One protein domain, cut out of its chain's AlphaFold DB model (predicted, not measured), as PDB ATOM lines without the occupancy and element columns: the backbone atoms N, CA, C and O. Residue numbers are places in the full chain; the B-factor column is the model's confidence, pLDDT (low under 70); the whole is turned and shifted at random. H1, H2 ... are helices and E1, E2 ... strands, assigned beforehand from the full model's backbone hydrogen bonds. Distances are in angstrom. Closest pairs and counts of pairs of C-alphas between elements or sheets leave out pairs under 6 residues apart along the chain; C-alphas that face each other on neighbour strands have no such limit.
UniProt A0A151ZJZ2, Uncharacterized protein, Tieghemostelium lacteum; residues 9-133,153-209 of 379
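AT A GLANCE: This is residues 9 to 133 and 153 to 209 of the 379 residues of an uncharacterized protein of Tieghemostelium lacteum (UniProt A0A151ZJZ2). A twisted five-stranded sheet has H3 and H4 over one face and H5 over the other, and beside it, past the edge strand E3, sits a smaller part made of the hairpin E1 and E2 with H1, H2 and H6. H3 meets H2 between the two parts, and a tight link from H5 to H6 joins them again. The printed part has 182 residues, with six named helices and seven named strands in the order E1 E2 H1 H2 E3 H3 E4 H4 E5 E6 E7 H5 H6; its class is mixed, helices and strands. The large sheet is mixed, in the order E3 E4 E7 E6 E5. The whole is compact, with a radius of gyration of the C-alphas of 17.2 A and spans of 47 by 41 by 33 A.

HOW THE PARTS SIT: E1, residues 21 to 25, and E2, residues 31 to 36, form an antiparallel hairpin, with N 22 and O 35 2.8 A apart. H1, residues 37 to 42, touches H2, residues 50 to 60, about perpendicular at 76 degrees; the closest C-alphas are those of Lys 41 and Leu 50, 6.1 A apart. E3, residues 68 to 71, H3, residues 79 to 87, and E4, residues 91 to 96, form a strand-helix-strand unit, two parallel neighbour strands with a helix between, with a right-handed crossover; N 69 and O 91 are 2.9 A apart. H2 and H3 only just touch, with 3 pairs of C-alphas within 8 A, the closest being Gln 52 and Asn 81, 6.3 A. H4, residues 107 to 117, E5, residues 124 to 129, E6, residues 156 to 164, and E7, residues 167 to 173, follow. E6 and E7 form a hairpin, with N 159 and O 171 2.8 A apart; E6 is antiparallel to E5, with N 127 and O 158 2.8 A apart, and E7 to E4, with N 94 and O 172 2.8 A apart. H3 runs along the strands at a height over the sheet of 8.4 A, and H4 runs along them at 8.9 A. H5, residues 190 to 198, runs across them on the opposite face from H3, at a height of 7.8 A. H6, residues 201 to 209, is not on this sheet; the closest C-alphas of E1 and H6 are those of Cys 25 and Val 202, 6.2 A. Every O i to N i+4 pair is within hydrogen-bond range in H1, H2, H3, H4 and H5, and 3 of 5 are in H6.

IN THESE COORDINATES: E1 begins at C-alpha 21 (33.200, -28.956, 19.025). E6 is the longest strand, 24.6 A, and E7 measures 19.8 A; H2 and H4 each measure 15.5 A. H6 ends at C-alpha 209 (40.113, -28.781, 5.904).

THE WHOLE: The C-alphas farthest apart, those of Thr 46 and Ser 183, are 50.7 A apart. Residues 134 to 152 are not printed, and C-alphas 133 and 153 are 17.8 A apart across the cut. The link from E7 to H5, 16 residues, is long, and residues 11 to 16 stand free. The model's pLDDT is under 70 at residues 102 to 133, 153 to 154 and 176 to 186.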
ATOM      1  N   TYR A   9      40.827 -21.925  26.802       85.94
ATOM      2  CA  TYR A   9      42.229 -22.260  26.631       85.94
ATOM      3  C   TYR A   9      42.402 -23.786  26.664       85.94
ATOM      4  O   TYR A   9      41.879 -24.454  27.556       85.94
ATOM      5  N   ILE A  10      43.112 -24.341  25.683       84.94
ATOM      6  CA  ILE A  10      43.399 -25.769  25.541       84.94
ATOM      7  C   ILE A  10      44.892 -25.916  25.264       84.94
ATOM      8  O   ILE A  10      45.352 -25.749  24.131       84.94
ATOM      9  N   ALA A  11      45.648 -26.243  26.312       82.56
ATOM     10  CA  ALA A  11      47.076 -26.506  26.203       82.56
ATOM     11  C   ALA A  11      47.357 -27.630  25.185       82.56
ATOM     12  O   ALA A  11      46.622 -28.617  25.102       82.56
ATOM     13  N   GLY A  12      48.428 -27.477  24.402       79.25
ATOM     14  CA  GLY A  12      48.850 -28.476  23.414       79.25
ATOM     15  C   GLY A  12      48.043 -28.495  22.108       79.25
ATOM     16  O   GLY A  12      48.199 -29.420  21.311       79.25
ATOM     17  N   LYS A  13      47.181 -27.500  21.855       83.06
ATOM     18  CA  LYS A  13      46.527 -27.293  20.550       83.06
ATOM     19  C   LYS A  13      47.117 -26.066  19.855       83.06
ATOM     20  O   LYS A  13      47.419 -25.089  20.521       83.06
ATOM     21  N   ALA A  14      47.226 -26.101  18.525       79.31
ATOM     22  CA  ALA A  14      47.904 -25.064  17.731       79.31
ATOM     23  C   ALA A  14      47.400 -23.632  17.996       79.31
ATOM     24  O   ALA A  14      48.203 -22.719  18.137       79.31
ATOM     25  N   ASP A  15      46.081 -23.448  18.103       78.50
ATOM     26  CA  ASP A  15      45.484 -22.128  18.333       78.50
ATOM     27  C   ASP A  15      45.441 -21.745  19.827       78.50
ATOM     28  O   ASP A  15      45.178 -20.588  20.150       78.50
ATOM     29  N   CYS A  16      45.679 -22.706  20.734       82.19
ATOM     30  CA  CYS A  16      45.603 -22.625  22.203       82.19
ATOM     31  C   CYS A  16      44.287 -22.101  22.806       82.19
ATOM     32  O   CYS A  16      44.019 -22.380  23.965       82.19
ATOM     33  N   ILE A  17      43.464 -21.354  22.072       83.44
ATOM     34  CA  ILE A  17      42.212 -20.741  22.507       83.44
ATOM     35  C   ILE A  17      41.174 -20.949  21.407       83.44
ATOM     36  O   ILE A  17      41.382 -20.558  20.259       83.44
ATOM     37  N   GLY A  18      40.017 -21.504  21.753       83.75
ATOM     38  CA  GLY A  18      38.958 -21.721  20.773       83.75
ATOM     39  C   GLY A  18      37.655 -22.216  21.375       83.75
ATOM     40  O   GLY A  18      37.533 -22.399  22.584       83.75
ATOM     41  N   ASN A  19      36.674 -22.422  20.504       87.00
ATOM     42  CA  ASN A  19      35.441 -23.114  20.856       87.00
ATOM     43  C   ASN A  19      35.662 -24.622  20.712       87.00
ATOM     44  O   ASN A  19      36.366 -25.052  19.797       87.00
ATOM     45  N   ILE A  20      35.063 -25.416  21.599       89.31
ATOM     46  CA  ILE A  20      35.163 -26.876  21.543       89.31
ATOM     47  C   ILE A  20      33.932 -27.435  20.834       89.31
ATOM     48  O   ILE A  20      32.804 -27.267  21.303       89.31
ATOM     49  N   THR A  21      34.175 -28.116  19.717       91.88
ATOM     50  CA  THR A  21      33.200 -28.956  19.025       91.88
ATOM     51  C   THR A  21      33.635 -30.412  19.124       91.88
ATOM     52  O   THR A  21      34.810 -30.750  18.958       91.88
ATOM     53  N   TRP A  22      32.680 -31.276  19.438       94.12
ATOM     54  CA  TRP A  22      32.844 -32.721  19.473       94.12
ATOM     55  C   TRP A  22      32.288 -33.279  18.171       94.12
ATOM     56  O   TRP A  22      31.227 -32.848  17.732       94.12
ATOM     57  N   LYS A  23      32.984 -34.236  17.556       95.44
ATOM     58  CA  LYS A  23      32.607 -34.798  16.252       95.44
ATOM     59  C   LYS A  23      32.648 -36.314  16.301       95.44
ATOM     60  O   LYS A  23      33.584 -36.876  16.868       95.44
ATOM     61  N   LEU A  24      31.642 -36.951  15.716       94.81
ATOM     62  CA  LEU A  24      31.579 -38.394  15.523       94.81
ATOM     63  C   LEU A  24      31.765 -38.692  14.046       94.81
ATOM     64  O   LEU A  24      31.083 -38.092  13.216       94.81
ATOM     65  N   CYS A  25      32.659 -39.620  13.724       94.88
ATOM     66  CA  CYS A  25      32.854 -40.051  12.351       94.88
ATOM     67  C   CYS A  25      32.906 -41.569  12.221       94.88
ATOM     68  O   CYS A  25      33.158 -42.287  13.191       94.88
ATOM     69  N   ASP A  26      32.674 -42.050  11.006       93.31
ATOM     70  CA  ASP A  26      32.790 -43.461  10.653       93.31
ATOM     71  C   ASP A  26      34.199 -43.809  10.126       93.31
ATOM     72  O   ASP A  26      35.128 -42.994  10.143       93.31
ATOM     73  N   SER A  27      34.368 -45.037   9.626       91.19
ATOM     74  CA  SER A  27      35.619 -45.499   9.012       91.19
ATOM     75  C   SER A  27      35.960 -44.833   7.676       91.19
ATOM     76  O   SER A  27      37.123 -44.838   7.267       91.19
ATOM     77  N   HIS A  28      34.984 -44.221   7.006       91.56
ATOM     78  CA  HIS A  28      35.192 -43.402   5.810       91.56
ATOM     79  C   HIS A  28      35.554 -41.953   6.157       91.56
ATOM     80  O   HIS A  28      35.787 -41.146   5.258       91.56
ATOM     81  N   LYS A  29      35.679 -41.644   7.458       93.44
ATOM     82  CA  LYS A  29      35.855 -40.303   8.025       93.44
ATOM     83  C   LYS A  29      34.655 -39.384   7.782       93.44
ATOM     84  O   LYS A  29      34.779 -38.187   8.004       93.44
ATOM     85  N   TYR A  30      33.499 -39.905   7.378       94.38
ATOM     86  CA  TYR A  30      32.278 -39.114   7.260       94.38
ATOM     87  C   TYR A  30      31.814 -38.682   8.654       94.38
ATOM     88  O   TYR A  30      31.670 -39.525   9.538       94.38
ATOM     89  N   ILE A  31      31.593 -37.382   8.868       95.12
ATOM     90  CA  ILE A  31      31.204 -36.826  10.170       95.12
ATOM     91  C   ILE A  31      29.684 -36.712  10.226       95.12
ATOM     92  O   ILE A  31      29.121 -35.756   9.706       95.12
ATOM     93  N   TYR A  32      29.002 -37.660  10.856       91.25
ATOM     94  CA  TYR A  32      27.534 -37.674  10.887       91.25
ATOM     95  C   TYR A  32      26.930 -37.052  12.152       91.25
ATOM     96  O   TYR A  32      25.729 -36.814  12.178       91.25
ATOM     97  N   HIS A  33      27.733 -36.755  13.184       93.75
ATOM     98  CA  HIS A  33      27.254 -36.056  14.384       93.75
ATOM     99  C   HIS A  33      28.241 -34.994  14.865       93.75
ATOM    100  O   HIS A  33      29.459 -35.209  14.849       93.75
ATOM    101  N   LEU A  34      27.713 -33.862  15.330       94.31
ATOM    102  CA  LEU A  34      28.484 -32.761  15.902       94.31
ATOM    103  C   LEU A  34      27.768 -32.202  17.131       94.31
ATOM    104  O   LEU A  34      26.593 -31.867  17.068       94.31
ATOM    105  N   GLU A  35      28.503 -32.030  18.227       94.12
ATOM    106  CA  GLU A  35      28.016 -31.339  19.423       94.12
ATOM    107  C   GLU A  35      28.875 -30.119  19.722       94.12
ATOM    108  O   GLU A  35      30.109 -30.163  19.684       94.12
ATOM    109  N   VAL A  36      28.222 -29.027  20.099       92.31
ATOM    110  CA  VAL A  36      28.907 -27.820  20.552       92.31
ATOM    111  C   VAL A  36      28.960 -27.841  22.073       92.31
ATOM    112  O   VAL A  36      27.931 -27.727  22.735       92.31
ATOM    113  N   GLU A  37      30.159 -27.962  22.648       92.56
ATOM    114  CA  GLU A  37      30.329 -28.250  24.081       92.56
ATOM    115  C   GLU A  37      29.605 -27.252  24.991       92.56
ATOM    116  O   GLU A  37      29.033 -27.625  26.012       92.56
ATOM    117  N   TYR A  38      29.615 -25.973  24.614       90.19
ATOM    118  CA  TYR A  38      28.926 -24.927  25.361       90.19
ATOM    119  C   TYR A  38      27.409 -25.146  25.427       90.19
ATOM    120  O   TYR A  38      26.816 -24.937  26.486       90.19
ATOM    121  N   LEU A  39      26.793 -25.579  24.323       90.62
ATOM    122  CA  LEU A  39      25.356 -25.848  24.274       90.62
ATOM    123  C   LEU A  39      25.010 -27.069  25.124       90.62
ATOM    124  O   LEU A  39      24.073 -27.005  25.914       90.62
ATOM    125  N   VAL A  40      25.832 -28.124  25.060       92.81
ATOM    126  CA  VAL A  40      25.671 -29.295  25.934       92.81
ATOM    127  C   VAL A  40      25.778 -28.882  27.399       92.81
ATOM    128  O   VAL A  40      24.895 -29.201  28.191       92.81
ATOM    129  N   LYS A  41      26.804 -28.096  27.755       92.06
ATOM    130  CA  LYS A  41      27.016 -27.608  29.124       92.06
ATOM    131  C   LYS A  41      25.827 -26.798  29.646       92.06
ATOM    132  O   LYS A  41      25.474 -26.951  30.807       92.06
ATOM    133  N   LYS A  42      25.226 -25.948  28.811       91.56
ATOM    134  CA  LYS A  42      24.034 -25.164  29.174       91.56
ATOM    135  C   LYS A  42      22.804 -26.025  29.449       91.56
ATOM    136  O   LYS A  42      21.973 -25.629  30.250       91.56
ATOM    137  N   SER A  43      22.694 -27.167  28.778       92.06
ATOM    138  CA  SER A  43      21.572 -28.095  28.943       92.06
ATOM    139  C   SER A  43      21.771 -29.144  30.042       92.06
ATOM    140  O   SER A  43      20.900 -29.994  30.202       92.06
ATOM    141  N   LEU A  44      22.898 -29.122  30.768       94.12
ATOM    142  CA  LEU A  44      23.147 -30.076  31.852       94.12
ATOM    143  C   LEU A  44      22.187 -29.842  33.016       94.12
ATOM    144  O   LEU A  44      22.050 -28.721  33.506       94.12
ATOM    145  N   LYS A  45      21.589 -30.925  33.503       94.69
ATOM    146  CA  LYS A  45      20.820 -30.942  34.747       94.69
ATOM    147  C   LYS A  45      21.751 -31.088  35.952       94.69
ATOM    148  O   LYS A  45      22.901 -31.522  35.836       94.69
ATOM    149  N   THR A  46      21.248 -30.744  37.135       93.06
ATOM    150  CA  THR A  46      21.979 -30.908  38.399       93.06
ATOM    151  C   THR A  46      22.468 -32.350  38.559       93.06
ATOM    152  O   THR A  46      21.688 -33.292  38.451       93.06
ATOM    153  N   GLY A  47      23.769 -32.520  38.809       91.12
ATOM    154  CA  GLY A  47      24.408 -33.831  38.974       91.12
ATOM    155  C   GLY A  47      24.893 -34.494  37.679       91.12
ATOM    156  O   GLY A  47      25.608 -35.492  37.746       91.12
ATOM    157  N   GLU A  48      24.577 -33.946  36.501       92.56
ATOM    158  CA  GLU A  48      25.085 -34.480  35.236       92.56
ATOM    159  C   GLU A  48      26.529 -34.045  34.963       92.56
ATOM    160  O   GLU A  48      26.923 -32.893  35.162       92.56
ATOM    161  N   ILE A  49      27.334 -34.979  34.453       93.00
ATOM    162  CA  ILE A  49      28.730 -34.723  34.104       93.00
ATOM    163  C   ILE A  49      28.836 -34.511  32.594       93.00
ATOM    164  O   ILE A  49      28.495 -35.394  31.807       93.00
ATOM    165  N   LEU A  50      29.383 -33.358  32.190       93.12
ATOM    166  CA  LEU A  50      29.502 -32.928  30.790       93.12
ATOM    167  C   LEU A  50      30.037 -34.017  29.847       93.12
ATOM    168  O   LEU A  50      29.507 -34.211  28.759       93.12
ATOM    169  N   ASN A  51      31.087 -34.734  30.248       92.00
ATOM    170  CA  ASN A  51      31.720 -35.742  29.397       92.00
ATOM    171  C   ASN A  51      30.863 -37.000  29.193       92.00
ATOM    172  O   ASN A  51      30.956 -37.632  28.144       92.00
ATOM    173  N   GLN A  52      30.043 -37.364  30.179       94.25
ATOM    174  CA  GLN A  52      29.085 -38.457  30.052       94.25
ATOM    175  C   GLN A  52      27.917 -38.026  29.175       94.25
ATOM    176  O   GLN A  52      27.481 -38.794  28.327       94.25
ATOM    177  N   GLU A  53      27.448 -36.789  29.339       96.50
ATOM    178  CA  GLU A  53      26.348 -36.254  28.542       96.50
ATOM    179  C   GLU A  53      26.700 -36.161  27.054       96.50
ATOM    180  O   GLU A  53      25.929 -36.606  26.207       96.50
ATOM    181  N   ILE A  54      27.909 -35.693  26.727       96.06
ATOM    182  CA  ILE A  54      28.407 -35.721  25.345       96.06
ATOM    183  C   ILE A  54      28.388 -37.158  24.804       96.06
ATOM    184  O   ILE A  54      27.866 -37.393  23.718       96.06
ATOM    185  N   LEU A  55      28.907 -38.139  25.553       96.56
ATOM    186  CA  LEU A  55      28.918 -39.528  25.089       96.56
ATOM    187  C   LEU A  55      27.506 -40.100  24.899       96.56
ATOM    188  O   LEU A  55      27.279 -40.800  23.917       96.56
ATOM    189  N   LYS A  56      26.564 -39.802  25.802       96.00
ATOM    190  CA  LYS A  56      25.163 -40.238  25.692       96.00
ATOM    191  C   LYS A  56      24.531 -39.753  24.391       96.00
ATOM    192  O   LYS A  56      23.953 -40.558  23.671       96.00
ATOM    193  N   ARG A  57      24.705 -38.468  24.062       95.75
ATOM    194  CA  ARG A  57      24.190 -37.878  22.813       95.75
ATOM    195  C   ARG A  57      24.820 -38.498  21.578       95.75
ATOM    196  O   ARG A  57      24.143 -38.754  20.593       95.75
ATOM    197  N   PHE A  58      26.117 -38.772  21.618       95.12
ATOM    198  CA  PHE A  58      26.789 -39.451  20.514       95.12
ATOM    199  C   PHE A  58      26.257 -40.868  20.332       95.12
ATOM    200  O   PHE A  58      25.937 -41.274  19.222       95.12
ATOM    201  N   GLU A  59      26.145 -41.616  21.426       95.44
ATOM    202  CA  GLU A  59      25.686 -42.998  21.403       95.44
ATOM    203  C   GLU A  59      24.236 -43.122  20.921       95.44
ATOM    204  O   GLU A  59      23.955 -44.019  20.128       95.44
ATOM    205  N   SER A  60      23.350 -42.200  21.311       94.56
ATOM    206  CA  SER A  60      21.955 -42.185  20.853       94.56
ATOM    207  C   SER A  60      21.806 -41.918  19.354       94.56
ATOM    208  O   SER A  60      20.820 -42.344  18.764       94.56
ATOM    209  N   ASN A  61      22.775 -41.234  18.735       92.69
ATOM    210  CA  ASN A  61      22.787 -40.949  17.296       92.69
ATOM    211  C   ASN A  61      23.444 -42.064  16.463       92.69
ATOM    212  O   ASN A  61      23.425 -42.009  15.235       92.69
ATOM    213  N   VAL A  62      24.017 -43.090  17.101       91.94
ATOM    214  CA  VAL A  62      24.541 -44.267  16.396       91.94
ATOM    215  C   VAL A  62      23.460 -45.345  16.358       91.94
ATOM    216  O   VAL A  62      23.026 -45.797  17.425       91.94
ATOM    217  N   PRO A  63      23.049 -45.838  15.175       89.56
ATOM    218  CA  PRO A  63      22.072 -46.918  15.089       89.56
ATOM    219  C   PRO A  63      22.554 -48.166  15.837       89.56
ATOM    220  O   PRO A  63      23.754 -48.385  16.039       89.56
ATOM    221  N   LYS A  64      21.619 -49.002  16.297       87.50
ATOM    222  CA  LYS A  64      21.984 -50.322  16.830       87.50
ATOM    223  C   LYS A  64      22.615 -51.141  15.704       87.50
ATOM    224  O   LYS A  64      22.145 -51.111  14.574       87.50
ATOM    225  N   GLY A  65      23.695 -51.849  16.009       85.56
ATOM    226  CA  GLY A  65      24.433 -52.610  15.010       85.56
ATOM    227  C   GLY A  65      25.826 -53.000  15.492       85.56
ATOM    228  O   GLY A  65      26.191 -52.688  16.632       85.56
ATOM    229  N   PRO A  66      26.625 -53.651  14.631       87.94
ATOM    230  CA  PRO A  66      27.962 -54.146  14.954       87.94
ATOM    231  C   PRO A  66      29.018 -53.022  14.963       87.94
ATOM    232  O   PRO A  66      30.135 -53.190  14.477       87.94
ATOM    233  N   TYR A  67      28.668 -51.850  15.494       91.94
ATOM    234  CA  TYR A  67      29.552 -50.691  15.555       91.94
ATOM    235  C   TYR A  67      30.425 -50.725  16.807       91.94
ATOM    236  O   TYR A  67      29.982 -51.095  17.896       91.94
ATOM    237  N   CYS A  68      31.670 -50.279  16.647       93.12
ATOM    238  CA  CYS A  68      32.623 -50.126  17.733       93.12
ATOM    239  C   CYS A  68      32.940 -48.647  17.956       93.12
ATOM    240  O   CYS A  68      33.456 -47.980  17.059       93.12
ATOM    241  N   PHE A  69      32.713 -48.153  19.170       95.81
ATOM    242  CA  PHE A  69      33.166 -46.826  19.577       95.81
ATOM    243  C   PHE A  69      34.667 -46.846  19.848       95.81
ATOM    244  O   PHE A  69      35.136 -47.643  20.657       95.81
ATOM    245  N   VAL A  70      35.425 -45.954  19.213       95.94
ATOM    246  CA  VAL A  70      36.854 -45.769  19.498       95.94
ATOM    247  C   VAL A  70      37.067 -44.374  20.069       95.94
ATOM    248  O   VAL A  70      36.754 -43.385  19.412       95.94
ATOM    249  N   ILE A  71      37.562 -44.291  21.305       96.44
ATOM    250  CA  ILE A  71      37.659 -43.035  22.061       96.44
ATOM    251  C   ILE A  71      39.089 -42.844  22.576       96.44
ATOM    252  O   ILE A  71      39.655 -43.734  23.213       96.44
ATOM    253  N   ASP A  72      39.669 -41.674  22.310       93.81
ATOM    254  CA  ASP A  72      41.007 -41.281  22.776       93.81
ATOM    255  C   ASP A  72      41.026 -40.939  24.282       93.81
ATOM    256  O   ASP A  72      39.996 -40.640  24.889       93.81
ATOM    257  N   ALA A  73      42.221 -40.898  24.879       90.69
ATOM    258  CA  ALA A  73      42.499 -40.596  26.289       90.69
ATOM    259  C   ALA A  73      42.172 -39.150  26.721       90.69
ATOM    260  O   ALA A  73      42.561 -38.714  27.810       90.69
ATOM    261  N   GLY A  74      41.452 -38.401  25.881       88.81
ATOM    262  CA  GLY A  74      40.886 -37.093  26.184       88.81
ATOM    263  C   GLY A  74      39.725 -37.167  27.179       88.81
ATOM    264  O   GLY A  74      39.541 -38.145  27.890       88.81
ATOM    265  N   ILE A  75      38.923 -36.103  27.281       88.44
ATOM    266  CA  ILE A  75      37.823 -35.955  28.267       88.44
ATOM    267  C   ILE A  75      36.814 -37.123  28.242       88.44
ATOM    268  O   ILE A  75      36.324 -37.531  29.298       88.44
ATOM    269  N   LEU A  76      36.553 -37.697  27.064       93.19
ATOM    270  CA  LEU A  76      35.658 -38.846  26.907       93.19
ATOM    271  C   LEU A  76      36.313 -40.186  27.289       93.19
ATOM    272  O   LEU A  76      35.598 -41.121  27.649       93.19
ATOM    273  N   GLY A  77      37.646 -40.273  27.268       94.19
ATOM    274  CA  GLY A  77      38.419 -41.438  27.690       94.19
ATOM    275  C   GLY A  77      38.410 -41.600  29.206       94.19
ATOM    276  O   GLY A  77      39.287 -41.087  29.909       94.19
ATOM    277  N   SER A  78      37.385 -42.272  29.732       90.69
ATOM    278  CA  SER A  78      37.186 -42.441  31.174       90.69
ATOM    279  C   SER A  78      36.525 -43.772  31.525       90.69
ATOM    280  O   SER A  78      35.746 -44.318  30.747       90.69
ATOM    281  N   VAL A  79      36.807 -44.266  32.734       87.75
ATOM    282  CA  VAL A  79      36.222 -45.509  33.259       87.75
ATOM    283  C   VAL A  79      34.683 -45.460  33.308       87.75
ATOM    284  O   VAL A  79      34.064 -46.410  32.828       87.75
ATOM    285  N   PRO A  80      34.026 -44.379  33.789       88.62
ATOM    286  CA  PRO A  80      32.562 -44.298  33.784       88.62
ATOM    287  C   PRO A  80      31.942 -44.408  32.385       88.62
ATOM    288  O   PRO A  80      30.909 -45.052  32.219       88.62
ATOM    289  N   ASN A  81      32.594 -43.838  31.369       93.25
ATOM    290  CA  ASN A  81      32.133 -43.916  29.983       93.25
ATOM    291  C   ASN A  81      32.233 -45.341  29.415       93.25
ATOM    292  O   ASN A  81      31.335 -45.770  28.692       93.25
ATOM    293  N   SER A  82      33.266 -46.102  29.790       90.81
ATOM    294  CA  SER A  82      33.366 -47.530  29.456       90.81
ATOM    295  C   SER A  82      32.207 -48.334  30.046       90.81
ATOM    296  O   SER A  82      31.582 -49.124  29.342       90.81
ATOM    297  N   TYR A  83      31.871 -48.100  31.320       87.31
ATOM    298  CA  TYR A  83      30.720 -48.745  31.956       87.31
ATOM    299  C   TYR A  83      29.394 -48.354  31.307       87.31
ATOM    300  O   TYR A  83      28.527 -49.209  31.147       87.31
ATOM    301  N   TYR A  84      29.232 -47.084  30.926       92.06
ATOM    302  CA  TYR A  84      28.041 -46.626  30.217       92.06
ATOM    303  C   TYR A  84      27.837 -47.396  28.905       92.06
ATOM    304  O   TYR A  84      26.773 -47.979  28.705       92.06
ATOM    305  N   LEU A  85      28.859 -47.465  28.043       93.62
ATOM    306  CA  LEU A  85      28.761 -48.173  26.761       93.62
ATOM    307  C   LEU A  85      28.535 -49.674  26.941       93.62
ATOM    308  O   LEU A  85      27.723 -50.256  26.224       93.62
ATOM    309  N   TRP A  86      29.201 -50.282  27.923       90.19
ATOM    310  CA  TRP A  86      28.985 -51.682  28.276       90.19
ATOM    311  C   TRP A  86      27.536 -51.950  28.698       90.19
ATOM    312  O   TRP A  86      26.894 -52.822  28.119       90.19
ATOM    313  N   LYS A  87      26.976 -51.147  29.616       86.44
ATOM    314  CA  LYS A  87      25.565 -51.251  30.040       86.44
ATOM    315  C   LYS A  87      24.577 -51.039  28.891       86.44
ATOM    316  O   LYS A  87      23.471 -51.563  28.931       86.44
ATOM    317  N   LYS A  88      24.960 -50.266  27.872       90.75
ATOM    318  CA  LYS A  88      24.175 -50.057  26.647       90.75
ATOM    319  C   LYS A  88      24.353 -51.166  25.602       90.75
ATOM    320  O   LYS A  88      23.779 -51.062  24.523       90.75
ATOM    321  N   GLY A  89      25.153 -52.197  25.883       88.81
ATOM    322  CA  GLY A  89      25.445 -53.271  24.933       88.81
ATOM    323  C   GLY A  89      26.252 -52.808  23.715       88.81
ATOM    324  O   GLY A  89      26.225 -53.452  22.669       88.81
ATOM    325  N   ARG A  90      26.958 -51.673  23.806       92.38
ATOM    326  CA  ARG A  90      27.801 -51.155  22.719       92.38
ATOM    327  C   ARG A  90      29.187 -51.780  22.786       92.38
ATOM    328  O   ARG A  90      29.736 -51.961  23.872       92.38
ATOM    329  N   LYS A  91      29.790 -52.067  21.628       92.62
ATOM    330  CA  LYS A  91      31.202 -52.469  21.557       92.62
ATOM    331  C   LYS A  91      32.100 -51.234  21.579       92.62
ATOM    332  O   LYS A  91      31.761 -50.215  20.974       92.62
ATOM    333  N   PHE A  92      33.230 -51.299  22.280       94.19
ATOM    334  CA  PHE A  92      34.124 -50.144  22.393       94.19
ATOM    335  C   PHE A  92      35.604 -50.485  22.582       94.19
ATOM    336  O   PHE A  92      35.974 -51.556  23.062       94.19
ATOM    337  N   ILE A  93      36.445 -49.506  22.246       94.88
ATOM    338  CA  ILE A  93      37.864 -49.391  22.573       94.88
ATOM    339  C   ILE A  93      38.082 -47.974  23.107       94.88
ATOM    340  O   ILE A  93      38.009 -46.999  22.361       94.88
ATOM    341  N   ILE A  94      38.364 -47.845  24.398       95.19
ATOM    342  CA  ILE A  94      38.564 -46.549  25.049       95.19
ATOM    343  C   ILE A  94      39.975 -46.494  25.610       95.19
ATOM    344  O   ILE A  94      40.334 -47.282  26.482       95.19
ATOM    345  N   SER A  95      40.775 -45.547  25.133       95.00
ATOM    346  CA  SER A  95      42.038 -45.190  25.773       95.00
ATOM    347  C   SER A  95      41.747 -44.335  27.008       95.00
ATOM    348  O   SER A  95      40.934 -43.413  26.955       95.00
ATOM    349  N   VAL A  96      42.380 -44.639  28.142       91.88
ATOM    350  CA  VAL A  96      42.169 -43.925  29.411       91.88
ATOM    351  C   VAL A  96      43.508 -43.434  29.944       91.88
ATOM    352  O   VAL A  96      44.447 -44.208  30.139       91.88
ATOM    353  N   ALA A  97      43.605 -42.130  30.207       90.00
ATOM    354  CA  ALA A  97      44.804 -41.542  30.796       90.00
ATOM    355  C   ALA A  97      45.072 -42.125  32.196       90.00
ATOM    356  O   ALA A  97      44.146 -42.326  32.981       90.00
ATOM    357  N   SER A  98      46.340 -42.368  32.540       84.62
ATOM    358  CA  SER A  98      46.699 -43.053  33.793       84.62
ATOM    359  C   SER A  98      46.224 -42.320  35.054       84.62
ATOM    360  O   SER A  98      45.890 -42.958  36.046       84.62
ATOM    361  N   ASN A  99      46.131 -40.988  35.015       84.56
ATOM    362  CA  ASN A  99      45.594 -40.170  36.108       84.56
ATOM    363  C   ASN A  99      44.057 -40.220  36.231       84.56
ATOM    364  O   ASN A  99      43.507 -39.659  37.173       84.56
ATOM    365  N   ARG A 100      43.356 -40.876  35.298       83.62
ATOM    366  CA  ARG A 100      41.885 -41.001  35.254       83.62
ATOM    367  C   ARG A 100      41.376 -42.415  35.484       83.62
ATOM    368  O   ARG A 100      40.183 -42.675  35.368       83.62
ATOM    369  N   LEU A 101      42.280 -43.320  35.832       77.56
ATOM    370  CA  LEU A 101      41.955 -44.681  36.234       77.56
ATOM    371  C   LEU A 101      41.141 -44.719  37.547       77.56
ATOM    372  O   LEU A 101      40.398 -45.668  37.781       77.56
ATOM    373  N   GLY A 102      41.201 -43.647  38.348       68.50
ATOM    374  CA  GLY A 102      40.419 -43.482  39.575       68.50
ATOM    375  C   GLY A 102      40.928 -44.331  40.746       68.50
ATOM    376  O   GLY A 102      41.947 -45.011  40.650       68.50
ATOM    377  N   LYS A 103      40.206 -44.283  41.875       62.56
ATOM    378  CA  LYS A 103      40.419 -45.180  43.035       62.56
ATOM    379  C   LYS A 103      39.853 -46.586  42.803       62.56
ATOM    380  O   LYS A 103      40.159 -47.498  43.555       62.56
ATOM    381  N   SER A 104      39.039 -46.744  41.763       52.03
ATOM    382  CA  SER A 104      38.317 -47.959  41.376       52.03
ATOM    383  C   SER A 104      39.204 -49.097  40.878       52.03
ATOM    384  O   SER A 104      38.678 -50.124  40.462       52.03
ATOM    385  N   ILE A 105      40.527 -48.920  40.879       62.16
ATOM    386  CA  ILE A 105      41.446 -49.980  40.498       62.16
ATOM    387  C   ILE A 105      42.295 -50.389  41.698       62.16
ATOM    388  O   ILE A 105      42.899 -49.539  42.354       62.16
ATOM    389  N   ASP A 106      42.269 -51.697  41.976       61.47
ATOM    390  CA  ASP A 106      42.858 -52.379  43.134       61.47
ATOM    391  C   ASP A 106      44.308 -51.920  43.411       61.47
ATOM    392  O   ASP A 106      45.069 -51.575  42.508       61.47
ATOM    393  N   GLN A 107      44.745 -51.929  44.668       63.41
ATOM    394  CA  GLN A 107      46.130 -51.618  45.021       63.41
ATOM    395  C   GLN A 107      47.121 -52.545  44.292       63.41
ATOM    396  O   GLN A 107      48.111 -52.064  43.741       63.41
ATOM    397  N   LYS A 108      46.776 -53.831  44.128       59.62
ATOM    398  CA  LYS A 108      47.570 -54.807  43.346       59.62
ATOM    399  C   LYS A 108      47.822 -54.374  41.900       59.62
ATOM    400  O   LYS A 108      48.812 -54.755  41.268       59.62
ATOM    401  N   PHE A 109      46.914 -53.578  41.352       65.81
ATOM    402  CA  PHE A 109      47.031 -53.042  40.011       65.81
ATOM    403  C   PHE A 109      48.011 -51.870  39.939       65.81
ATOM    404  O   PHE A 109      48.794 -51.786  38.991       65.81
ATOM    405  N   LYS A 110      48.024 -50.991  40.949       65.38
ATOM    406  CA  LYS A 110      49.035 -49.926  41.043       65.38
ATOM    407  C   LYS A 110      50.434 -50.525  41.146       65.38
ATOM    408  O   LYS A 110      51.344 -50.049  40.468       65.38
ATOM    409  N   ASP A 111      50.567 -51.615  41.896       67.19
ATOM    410  CA  ASP A 111      51.824 -52.350  42.044       67.19
ATOM    411  C   ASP A 111      52.256 -52.983  40.708       67.19
ATOM    412  O   ASP A 111      53.418 -52.894  40.310       67.19
ATOM    413  N   SER A 112      51.311 -53.531  39.935       64.81
ATOM    414  CA  SER A 112      51.574 -54.074  38.592       64.81
ATOM    415  C   SER A 112      52.022 -52.993  37.594       64.81
ATOM    416  O   SER A 112      52.958 -53.202  36.819       64.81
ATOM    417  N   ILE A 113      51.421 -51.798  37.645       65.56
ATOM    418  CA  ILE A 113      51.866 -50.634  36.860       65.56
ATOM    419  C   ILE A 113      53.275 -50.195  37.284       65.56
ATOM    420  O   ILE A 113      54.099 -49.873  36.425       65.56
ATOM    421  N   ALA A 114      53.575 -50.173  38.585       68.50
ATOM    422  CA  ALA A 114      54.905 -49.835  39.090       68.50
ATOM    423  C   ALA A 114      55.969 -50.851  38.624       68.50
ATOM    424  O   ALA A 114      57.060 -50.464  38.190       68.50
ATOM    425  N   ASN A 115      55.623 -52.139  38.600       65.50
ATOM    426  CA  ASN A 115      56.476 -53.207  38.076       65.50
ATOM    427  C   ASN A 115      56.733 -53.073  36.563       65.50
ATOM    428  O   ASN A 115      57.870 -53.231  36.118       65.50
ATOM    429  N   LEU A 116      55.726 -52.677  35.771       63.94
ATOM    430  CA  LEU A 116      55.931 -52.343  34.353       63.94
ATOM    431  C   LEU A 116      56.875 -51.150  34.166       63.94
ATOM    432  O   LEU A 116      57.758 -51.185  33.307       63.94
ATOM    433  N   LYS A 117      56.697 -50.079  34.951       66.69
ATOM    434  CA  LYS A 117      57.539 -48.873  34.855       66.69
ATOM    435  C   LYS A 117      58.998 -49.172  35.193       66.69
ATOM    436  O   LYS A 117      59.886 -48.682  34.498       66.69
ATOM    437  N   SER A 118      59.234 -50.002  36.208       66.62
ATOM    438  CA  SER A 118      60.578 -50.446  36.604       66.62
ATOM    439  C   SER A 118      61.202 -51.459  35.636       66.62
ATOM    440  O   SER A 118      62.379 -51.775  35.759       66.62
ATOM    441  N   GLY A 119      60.445 -51.939  34.644       62.41
ATOM    442  CA  GLY A 119      60.910 -52.910  33.659       62.41
ATOM    443  C   GLY A 119      61.072 -54.329  34.183       62.41
ATOM    444  O   GLY A 119      61.680 -55.145  33.503       62.41
ATOM    445  N   LYS A 120      60.489 -54.624  35.348       59.56
ATOM    446  CA  LYS A 120      60.498 -55.947  35.983       59.56
ATOM    447  C   LYS A 120      59.394 -56.885  35.460       59.56
ATOM    448  O   LYS A 120      59.252 -57.988  35.974       59.56
ATOM    449  N   ALA A 121      58.585 -56.444  34.493       59.81
ATOM    450  CA  ALA A 121      57.458 -57.191  33.935       59.81
ATOM    451  C   ALA A 121      57.400 -57.084  32.398       59.81
ATOM    452  O   ALA A 121      57.844 -56.076  31.833       59.81
ATOM    453  N   ASP A 122      56.832 -58.116  31.759       56.34
ATOM    454  CA  ASP A 122      56.645 -58.235  30.304       56.34
ATOM    455  C   ASP A 122      55.890 -57.038  29.699       56.34
ATOM    456  O   ASP A 122      55.176 -56.305  30.381       56.34
ATOM    457  N   SER A 123      56.023 -56.835  28.386       61.41
ATOM    458  CA  SER A 123      55.570 -55.631  27.666       61.41
ATOM    459  C   SER A 123      54.062 -55.322  27.743       61.41
ATOM    460  O   SER A 123      53.663 -54.187  27.458       61.41
ATOM    461  N   ALA A 124      53.211 -56.264  28.163       59.06
ATOM    462  CA  ALA A 124      51.787 -56.023  28.385       59.06
ATOM    463  C   ALA A 124      51.162 -56.970  29.421       59.06
ATOM    464  O   ALA A 124      51.559 -58.127  29.532       59.06
ATOM    465  N   PHE A 125      50.116 -56.507  30.114       64.44
ATOM    466  CA  PHE A 125      49.252 -57.357  30.941       64.44
ATOM    467  C   PHE A 125      47.762 -57.022  30.756       64.44
ATOM    468  O   PHE A 125      47.389 -55.895  30.424       64.44
ATOM    469  N   LEU A 126      46.906 -58.029  30.950       54.88
ATOM    470  CA  LEU A 126      45.447 -57.953  30.834       54.88
ATOM    471  C   LEU A 126      44.811 -58.163  32.209       54.88
ATOM    472  O   LEU A 126      45.199 -59.079  32.929       54.88
ATOM    473  N   TYR A 127      43.806 -57.359  32.534       56.88
ATOM    474  CA  TYR A 127      42.993 -57.492  33.737       56.88
ATOM    475  C   TYR A 127      41.502 -57.424  33.370       56.88
ATOM    476  O   TYR A 127      41.104 -56.571  32.580       56.88
ATOM    477  N   GLY A 128      40.668 -58.315  33.910       51.81
ATOM    478  CA  GLY A 128      39.214 -58.308  33.696       51.81
ATOM    479  C   GLY A 128      38.488 -57.625  34.853       51.81
ATOM    480  O   GLY A 128      38.793 -57.906  36.010       51.81
ATOM    481  N   ILE A 129      37.542 -56.729  34.562       49.47
ATOM    482  CA  ILE A 129      36.681 -56.122  35.584       49.47
ATOM    483  C   ILE A 129      35.311 -56.807  35.535       49.47
ATOM    484  O   ILE A 129      34.609 -56.696  34.530       49.47
ATOM    485  N   HIS A 130      34.941 -57.495  36.619       45.25
ATOM    486  CA  HIS A 130      33.626 -58.121  36.787       45.25
ATOM    487  C   HIS A 130      32.683 -57.249  37.617       45.25
ATOM    488  O   HIS A 130      33.082 -56.643  38.610       45.25
ATOM    489  N   SER A 131      31.412 -57.236  37.213       35.75
ATOM    490  CA  SER A 131      30.294 -56.659  37.963       35.75
ATOM    491  C   SER A 131      29.598 -57.736  38.806       35.75
ATOM    492  O   SER A 131      28.421 -58.012  38.610       35.75
ATOM    493  N   SER A 132      30.320 -58.353  39.734       33.03
ATOM    494  CA  SER A 132      29.768 -59.022  40.922       33.03
ATOM    495  C   SER A 132      30.933 -59.443  41.817       33.03
ATOM    496  O   SER A 132      32.041 -59.702  41.349       33.03
ATOM    497  N   GLY A 133      30.720 -59.357  43.127       37.19
ATOM    498  CA  GLY A 133      31.779 -59.378  44.124       37.19
ATOM    499  C   GLY A 133      32.612 -60.662  44.180       37.19
ATOM    500  O   GLY A 133      32.141 -61.759  43.921       37.19
ATOM    501  N   SER A 153      28.162 -63.180  27.803       47.25
ATOM    502  CA  SER A 153      29.208 -62.853  26.819       47.25
ATOM    503  C   SER A 153      29.983 -61.539  26.998       47.25
ATOM    504  O   SER A 153      30.856 -61.245  26.179       47.25
ATOM    505  N   ASP A 154      29.687 -60.709  27.998       57.41
ATOM    506  CA  ASP A 154      30.127 -59.311  27.995       57.41
ATOM    507  C   ASP A 154      30.805 -58.901  29.307       57.41
ATOM    508  O   ASP A 154      30.183 -58.357  30.214       57.41
ATOM    509  N   SER A 155      32.123 -59.096  29.374       70.81
ATOM    510  CA  SER A 155      33.002 -58.491  30.388       70.81
ATOM    511  C   SER A 155      33.719 -57.253  29.837       70.81
ATOM    512  O   SER A 155      33.961 -57.156  28.631       70.81
ATOM    513  N   ILE A 156      34.108 -56.311  30.707       78.06
ATOM    514  CA  ILE A 156      35.021 -55.216  30.339       78.06
ATOM    515  C   ILE A 156      36.458 -55.640  30.657       78.06
ATOM    516  O   ILE A 156      36.831 -55.878  31.806       78.06
ATOM    517  N   TYR A 157      37.288 -55.671  29.628       79.19
ATOM    518  CA  TYR A 157      38.723 -55.871  29.703       79.19
ATOM    519  C   TYR A 157      39.454 -54.549  29.900       79.19
ATOM    520  O   TYR A 157      39.174 -53.553  29.233       79.19
ATOM    521  N   CYS A 158      40.444 -54.575  30.780       79.88
ATOM    522  CA  CYS A 158      41.367 -53.493  31.055       79.88
ATOM    523  C   CYS A 158      42.783 -53.938  30.658       79.88
ATOM    524  O   CYS A 158      43.307 -54.928  31.168       79.88
ATOM    525  N   ILE A 159      43.395 -53.247  29.701       81.06
ATOM    526  CA  ILE A 159      44.637 -53.668  29.045       81.06
ATOM    527  C   ILE A 159      45.716 -52.628  29.303       81.06
ATOM    528  O   ILE A 159      45.538 -51.458  28.966       81.06
ATOM    529  N   PHE A 160      46.854 -53.073  29.831       81.31
ATOM    530  CA  PHE A 160      48.020 -52.243  30.119       81.31
ATOM    531  C   PHE A 160      49.125 -52.629  29.177       81.31
ATOM    532  O   PHE A 160      49.592 -53.767  29.172       81.31
ATOM    533  N   TRP A 161      49.550 -51.667  28.376       82.62
ATOM    534  CA  TRP A 161      50.582 -51.887  27.387       82.62
ATOM    535  C   TRP A 161      51.721 -50.904  27.581       82.62
ATOM    536  O   TRP A 161      51.541 -49.685  27.504       82.62
ATOM    537  N   ARG A 162      52.918 -51.436  27.811       79.69
ATOM    538  CA  ARG A 162      54.149 -50.658  27.877       79.69
ATOM    539  C   ARG A 162      54.618 -50.347  26.457       79.69
ATOM    540  O   ARG A 162      55.454 -51.038  25.890       79.69
ATOM    541  N   ALA A 163      54.080 -49.273  25.887       80.31
ATOM    542  CA  ALA A 163      54.417 -48.824  24.537       80.31
ATOM    543  C   ALA A 163      55.873 -48.333  24.401       80.31
ATOM    544  O   ALA A 163      56.437 -48.379  23.312       80.31
ATOM    545  N   LYS A 164      56.472 -47.813  25.485       79.75
ATOM    546  CA  LYS A 164      57.897 -47.425  25.581       79.75
ATOM    547  C   LYS A 164      58.400 -47.668  27.009       79.75
ATOM    548  O   LYS A 164      57.582 -47.799  27.915       79.75
ATOM    549  N   LYS A 165      59.721 -47.609  27.244       76.56
ATOM    550  CA  LYS A 165      60.367 -47.840  28.561       76.56
ATOM    551  C   LYS A 165      59.622 -47.195  29.742       76.56
ATOM    552  O   LYS A 165      59.411 -47.852  30.756       76.56
ATOM    553  N   ILE A 166      59.161 -45.956  29.585       76.88
ATOM    554  CA  ILE A 166      58.450 -45.192  30.627       76.88
ATOM    555  C   ILE A 166      56.968 -44.930  30.313       76.88
ATOM    556  O   ILE A 166      56.274 -44.292  31.102       76.88
ATOM    557  N   LYS A 167      56.466 -45.388  29.159       83.06
ATOM    558  CA  LYS A 167      55.119 -45.061  28.675       83.06
ATOM    559  C   LYS A 167      54.217 -46.284  28.746       83.06
ATOM    560  O   LYS A 167      54.416 -47.237  27.997       83.06
ATOM    561  N   ILE A 168      53.196 -46.199  29.594       83.31
ATOM    562  CA  ILE A 168      52.114 -47.181  29.694       83.31
ATOM    563  C   ILE A 168      50.851 -46.568  29.092       83.31
ATOM    564  O   ILE A 168      50.520 -45.416  29.377       83.31
ATOM    565  N   VAL A 169      50.178 -47.336  28.243       87.19
ATOM    566  CA  VAL A 169      48.887 -47.008  27.640       87.19
ATOM    567  C   VAL A 169      47.842 -47.944  28.230       87.19
ATOM    568  O   VAL A 169      48.089 -49.146  28.330       87.19
ATOM    569  N   ASN A 170      46.693 -47.389  28.615       88.25
ATOM    570  CA  ASN A 170      45.611 -48.133  29.251       88.25
ATOM    571  C   ASN A 170      44.404 -48.144  28.314       88.25
ATOM    572  O   ASN A 170      43.915 -47.076  27.944       88.25
ATOM    573  N   PHE A 171      43.918 -49.329  27.955       90.12
ATOM    574  CA  PHE A 171      42.706 -49.491  27.157       90.12
ATOM    575  C   PHE A 171      41.610 -50.186  27.957       90.12
ATOM    576  O   PHE A 171      41.881 -51.103  28.725       90.12
ATOM    577  N   PHE A 172      40.369 -49.779  27.723       89.19
ATOM    578  CA  PHE A 172      39.160 -50.450  28.183       89.19
ATOM    579  C   PHE A 172      38.377 -50.936  26.967       89.19
ATOM    580  O   PHE A 172      38.218 -50.190  25.999       89.19
ATOM    581  N   SER A 173      37.892 -52.175  26.997       89.62
ATOM    582  CA  SER A 173      37.138 -52.756  25.885       89.62
ATOM    583  C   SER A 173      36.302 -53.946  26.316       89.62
ATOM    584  O   SER A 173      36.731 -54.706  27.165       89.62
ATOM    585  N   ASN A 174      35.147 -54.153  25.695       86.25
ATOM    586  CA  ASN A 174      34.348 -55.380  25.802       86.25
ATOM    587  C   ASN A 174      34.391 -56.218  24.508       86.25
ATOM    588  O   ASN A 174      33.483 -57.006  24.225       86.25
ATOM    589  N   ILE A 175      35.413 -56.009  23.671       83.81
ATOM    590  CA  ILE A 175      35.635 -56.816  22.473       83.81
ATOM    591  C   ILE A 175      36.348 -58.106  22.894       83.81
ATOM    592  O   ILE A 175      37.406 -58.026  23.529       83.81
ATOM    593  N   PRO A 176      35.796 -59.285  22.555       69.25
ATOM    594  CA  PRO A 176      36.371 -60.557  22.966       69.25
ATOM    595  C   PRO A 176      37.736 -60.817  22.315       69.25
ATOM    596  O   PRO A 176      38.129 -60.206  21.318       69.25
ATOM    597  N   ALA A 177      38.468 -61.759  22.906       65.50
ATOM    598  CA  ALA A 177      39.761 -62.241  22.432       65.50
ATOM    599  C   ALA A 177      39.727 -62.721  20.957       65.50
ATOM    600  O   ALA A 177      38.683 -63.170  20.485       65.50
ATOM    601  N   PRO A 178      40.861 -62.675  20.222       58.88
ATOM    602  CA  PRO A 178      42.217 -62.437  20.723       58.88
ATOM    603  C   PRO A 178      42.591 -60.952  20.830       58.88
ATOM    604  O   PRO A 178      42.629 -60.216  19.841       58.88
ATOM    605  N   ILE A 179      42.947 -60.540  22.053       65.62
ATOM    606  CA  ILE A 179      43.425 -59.188  22.388       65.62
ATOM    607  C   ILE A 179      44.905 -59.004  21.998       65.62
ATOM    608  O   ILE A 179      45.340 -57.884  21.725       65.62
ATOM    609  N   PHE A 180      45.671 -60.092  21.882       61.72
ATOM    610  CA  PHE A 180      47.093 -60.115  21.517       61.72
ATOM    611  C   PHE A 180      47.317 -61.047  20.317       61.72
ATOM    612  O   PHE A 180      46.631 -62.058  20.189       61.72
ATOM    613  N   LYS A 181      48.275 -60.727  19.436       57.09
ATOM    614  CA  LYS A 181      48.856 -61.708  18.497       57.09
ATOM    615  C   LYS A 181      50.164 -62.206  19.117       57.09
ATOM    616  O   LYS A 181      50.966 -61.377  19.531       57.09
ATOM    617  N   SER A 182      50.364 -63.521  19.202       51.91
ATOM    618  CA  SER A 182      51.423 -64.128  20.028       51.91
ATOM    619  C   SER A 182      52.820 -64.185  19.391       51.91
ATOM    620  O   SER A 182      53.667 -64.892  19.920       51.91
ATOM    621  N   SER A 183      53.082 -63.510  18.266       52.31
ATOM    622  CA  SER A 183      54.219 -63.886  17.406       52.31
ATOM    623  C   SER A 183      55.204 -62.772  17.032       52.31
ATOM    624  O   SER A 183      56.019 -62.984  16.142       52.31
ATOM    625  N   SER A 184      55.158 -61.585  17.645       52.00
ATOM    626  CA  SER A 184      56.146 -60.530  17.360       52.00
ATOM    627  C   SER A 184      56.576 -59.824  18.637       52.00
ATOM    628  O   SER A 184      55.715 -59.287  19.333       52.00
ATOM    629  N   ASP A 185      57.877 -59.797  18.909       53.94
ATOM    630  CA  ASP A 185      58.487 -58.942  19.925       53.94
ATOM    631  C   ASP A 185      58.884 -57.604  19.262       53.94
ATOM    632  O   ASP A 185      59.537 -57.630  18.215       53.94
ATOM    633  N   PRO A 186      58.461 -56.430  19.775       61.62
ATOM    634  CA  PRO A 186      57.587 -56.212  20.931       61.62
ATOM    635  C   PRO A 186      56.131 -56.634  20.694       61.62
ATOM    636  O   PRO A 186      55.534 -56.325  19.657       61.62
ATOM    637  N   ILE A 187      55.522 -57.274  21.703       70.06
ATOM    638  CA  ILE A 187      54.099 -57.652  21.694       70.06
ATOM    639  C   ILE A 187      53.248 -56.377  21.660       70.06
ATOM    640  O   ILE A 187      53.061 -55.688  22.663       70.06
ATOM    641  N   ILE A 188      52.702 -56.057  20.485       76.00
ATOM    642  CA  ILE A 188      51.715 -54.986  20.317       76.00
ATOM    643  C   ILE A 188      50.316 -55.603  20.433       76.00
ATOM    644  O   ILE A 188      49.945 -56.418  19.576       76.00
ATOM    645  N   PRO A 189      49.499 -55.201  21.427       78.25
ATOM    646  CA  PRO A 189      48.121 -55.660  21.536       78.25
ATOM    647  C   PRO A 189      47.350 -55.388  20.238       78.25
ATOM    648  O   PRO A 189      47.447 -54.301  19.660       78.25
ATOM    649  N   ARG A 190      46.528 -56.338  19.785       80.44
ATOM    650  CA  ARG A 190      45.646 -56.152  18.621       80.44
ATOM    651  C   ARG A 190      44.757 -54.926  18.811       80.44
ATOM    652  O   ARG A 190      44.587 -54.160  17.867       80.44
ATOM    653  N   ILE A 191      44.267 -54.704  20.032       84.75
ATOM    654  CA  ILE A 191      43.466 -53.522  20.359       84.75
ATOM    655  C   ILE A 191      44.218 -52.218  20.076       84.75
ATOM    656  O   ILE A 191      43.633 -51.285  19.542       84.75
ATOM    657  N   ALA A 192      45.527 -52.176  20.346       86.88
ATOM    658  CA  ALA A 192      46.349 -51.003  20.090       86.88
ATOM    659  C   ALA A 192      46.503 -50.766  18.582       86.88
ATOM    660  O   ALA A 192      46.494 -49.621  18.147       86.88
ATOM    661  N   LYS A 193      46.578 -51.830  17.766       86.62
ATOM    662  CA  LYS A 193      46.593 -51.711  16.297       86.62
ATOM    663  C   LYS A 193      45.274 -51.148  15.763       86.62
ATOM    664  O   LYS A 193      45.298 -50.210  14.974       86.62
ATOM    665  N   VAL A 194      44.139 -51.679  16.226       88.88
ATOM    666  CA  VAL A 194      42.801 -51.199  15.828       88.88
ATOM    667  C   VAL A 194      42.593 -49.750  16.270       88.88
ATOM    668  O   VAL A 194      42.167 -48.916  15.473       88.88
ATOM    669  N   TYR A 195      42.962 -49.431  17.510       92.50
ATOM    670  CA  TYR A 195      42.948 -48.072  18.037       92.50
ATOM    671  C   TYR A 195      43.812 -47.131  17.190       92.50
ATOM    672  O   TYR A 195      43.324 -46.116  16.702       92.50
ATOM    673  N   ASN A 196      45.076 -47.484  16.939       91.00
ATOM    674  CA  ASN A 196      45.998 -46.651  16.165       91.00
ATOM    675  C   ASN A 196      45.503 -46.404  14.738       91.00
ATOM    676  O   ASN A 196      45.691 -45.306  14.221       91.00
ATOM    677  N   TYR A 197      44.836 -47.388  14.134       90.56
ATOM    678  CA  TYR A 197      44.220 -47.245  12.820       90.56
ATOM    679  C   TYR A 197      43.068 -46.229  12.811       90.56
ATOM    680  O   TYR A 197      42.932 -45.494  11.840       90.56
ATOM    681  N   SER A 198      42.263 -46.162  13.877       92.06
ATOM    682  CA  SER A 198      40.953 -45.489  13.856       92.06
ATOM    683  C   SER A 198      40.835 -44.212  14.692       92.06
ATOM    684  O   SER A 198      40.063 -43.327  14.330       92.06
ATOM    685  N   HIS A 199      41.609 -44.050  15.771       91.56
ATOM    686  CA  HIS A 199      41.442 -42.931  16.718       91.56
ATOM    687  C   HIS A 199      41.604 -41.536  16.092       91.56
ATOM    688  O   HIS A 199      41.039 -40.571  16.595       91.56
ATOM    689  N   ASN A 200      42.332 -41.429  14.975       92.00
ATOM    690  CA  ASN A 200      42.596 -40.162  14.290       92.00
ATOM    691  C   ASN A 200      41.616 -39.847  13.151       92.00
ATOM    692  O   ASN A 200      41.834 -38.874  12.433       92.00
ATOM    693  N   PHE A 201      40.553 -40.628  12.934       93.75
ATOM    694  CA  PHE A 201      39.639 -40.378  11.809       93.75
ATOM    695  C   PHE A 201      39.009 -38.979  11.843       93.75
ATOM    696  O   PHE A 201      38.945 -38.320  10.804       93.75
ATOM    697  N   VAL A 202      38.667 -38.467  13.029       91.75
ATOM    698  CA  VAL A 202      38.211 -37.077  13.190       91.75
ATOM    699  C   VAL A 202      39.327 -36.086  12.835       91.75
ATOM    700  O   VAL A 202      39.089 -35.128  12.097       91.75
ATOM    701  N   ASP A 203      40.556 -36.319  13.297       89.38
ATOM    702  CA  ASP A 203      41.699 -35.435  13.037       89.38
ATOM    703  C   ASP A 203      42.093 -35.393  11.553       89.38
ATOM    704  O   ASP A 203      42.528 -34.347  11.064       89.38
ATOM    705  N   VAL A 204      41.864 -36.473  10.796       89.38
ATOM    706  CA  VAL A 204      42.075 -36.500   9.338       89.38
ATOM    707  C   VAL A 204      41.231 -35.431   8.639       89.38
ATOM    708  O   VAL A 204      41.760 -34.703   7.796       89.38
ATOM    709  N   SER A 205      39.955 -35.277   9.012       88.62
ATOM    710  CA  SER A 205      39.093 -34.228   8.440       88.62
ATOM    711  C   SER A 205      39.677 -32.834   8.686       88.62
ATOM    712  O   SER A 205      39.793 -32.018   7.772       88.62
ATOM    713  N   LYS A 206      40.168 -32.591   9.906       86.38
ATOM    714  CA  LYS A 206      40.783 -31.327  10.307       86.38
ATOM    715  C   LYS A 206      42.073 -31.061   9.535       86.38
ATOM    716  O   LYS A 206      42.294 -29.931   9.110       86.38
ATOM    717  N   MET A 207      42.915 -32.073   9.325       88.12
ATOM    718  CA  MET A 207      44.148 -31.944   8.537       88.12
ATOM    719  C   MET A 207      43.882 -31.605   7.066       88.12
ATOM    720  O   MET A 207      44.690 -30.913   6.446       88.12
ATOM    721  N   ILE A 208      42.772 -32.093   6.511       88.12
ATOM    722  CA  ILE A 208      42.353 -31.819   5.135       88.12
ATOM    723  C   ILE A 208      41.771 -30.404   5.032       88.12
ATOM    724  O   ILE A 208      42.248 -29.599   4.232       88.12
ATOM    725  N   VAL A 209      40.803 -30.076   5.890       86.25
ATOM    726  CA  VAL A 209      40.113 -28.781   5.904       86.25
ATOM    727  C   VAL A 209      41.069 -27.637   6.242       86.25
ATOM    728  O   VAL A 209      41.083 -26.627   5.548       86.25
TER     729      VAL A 209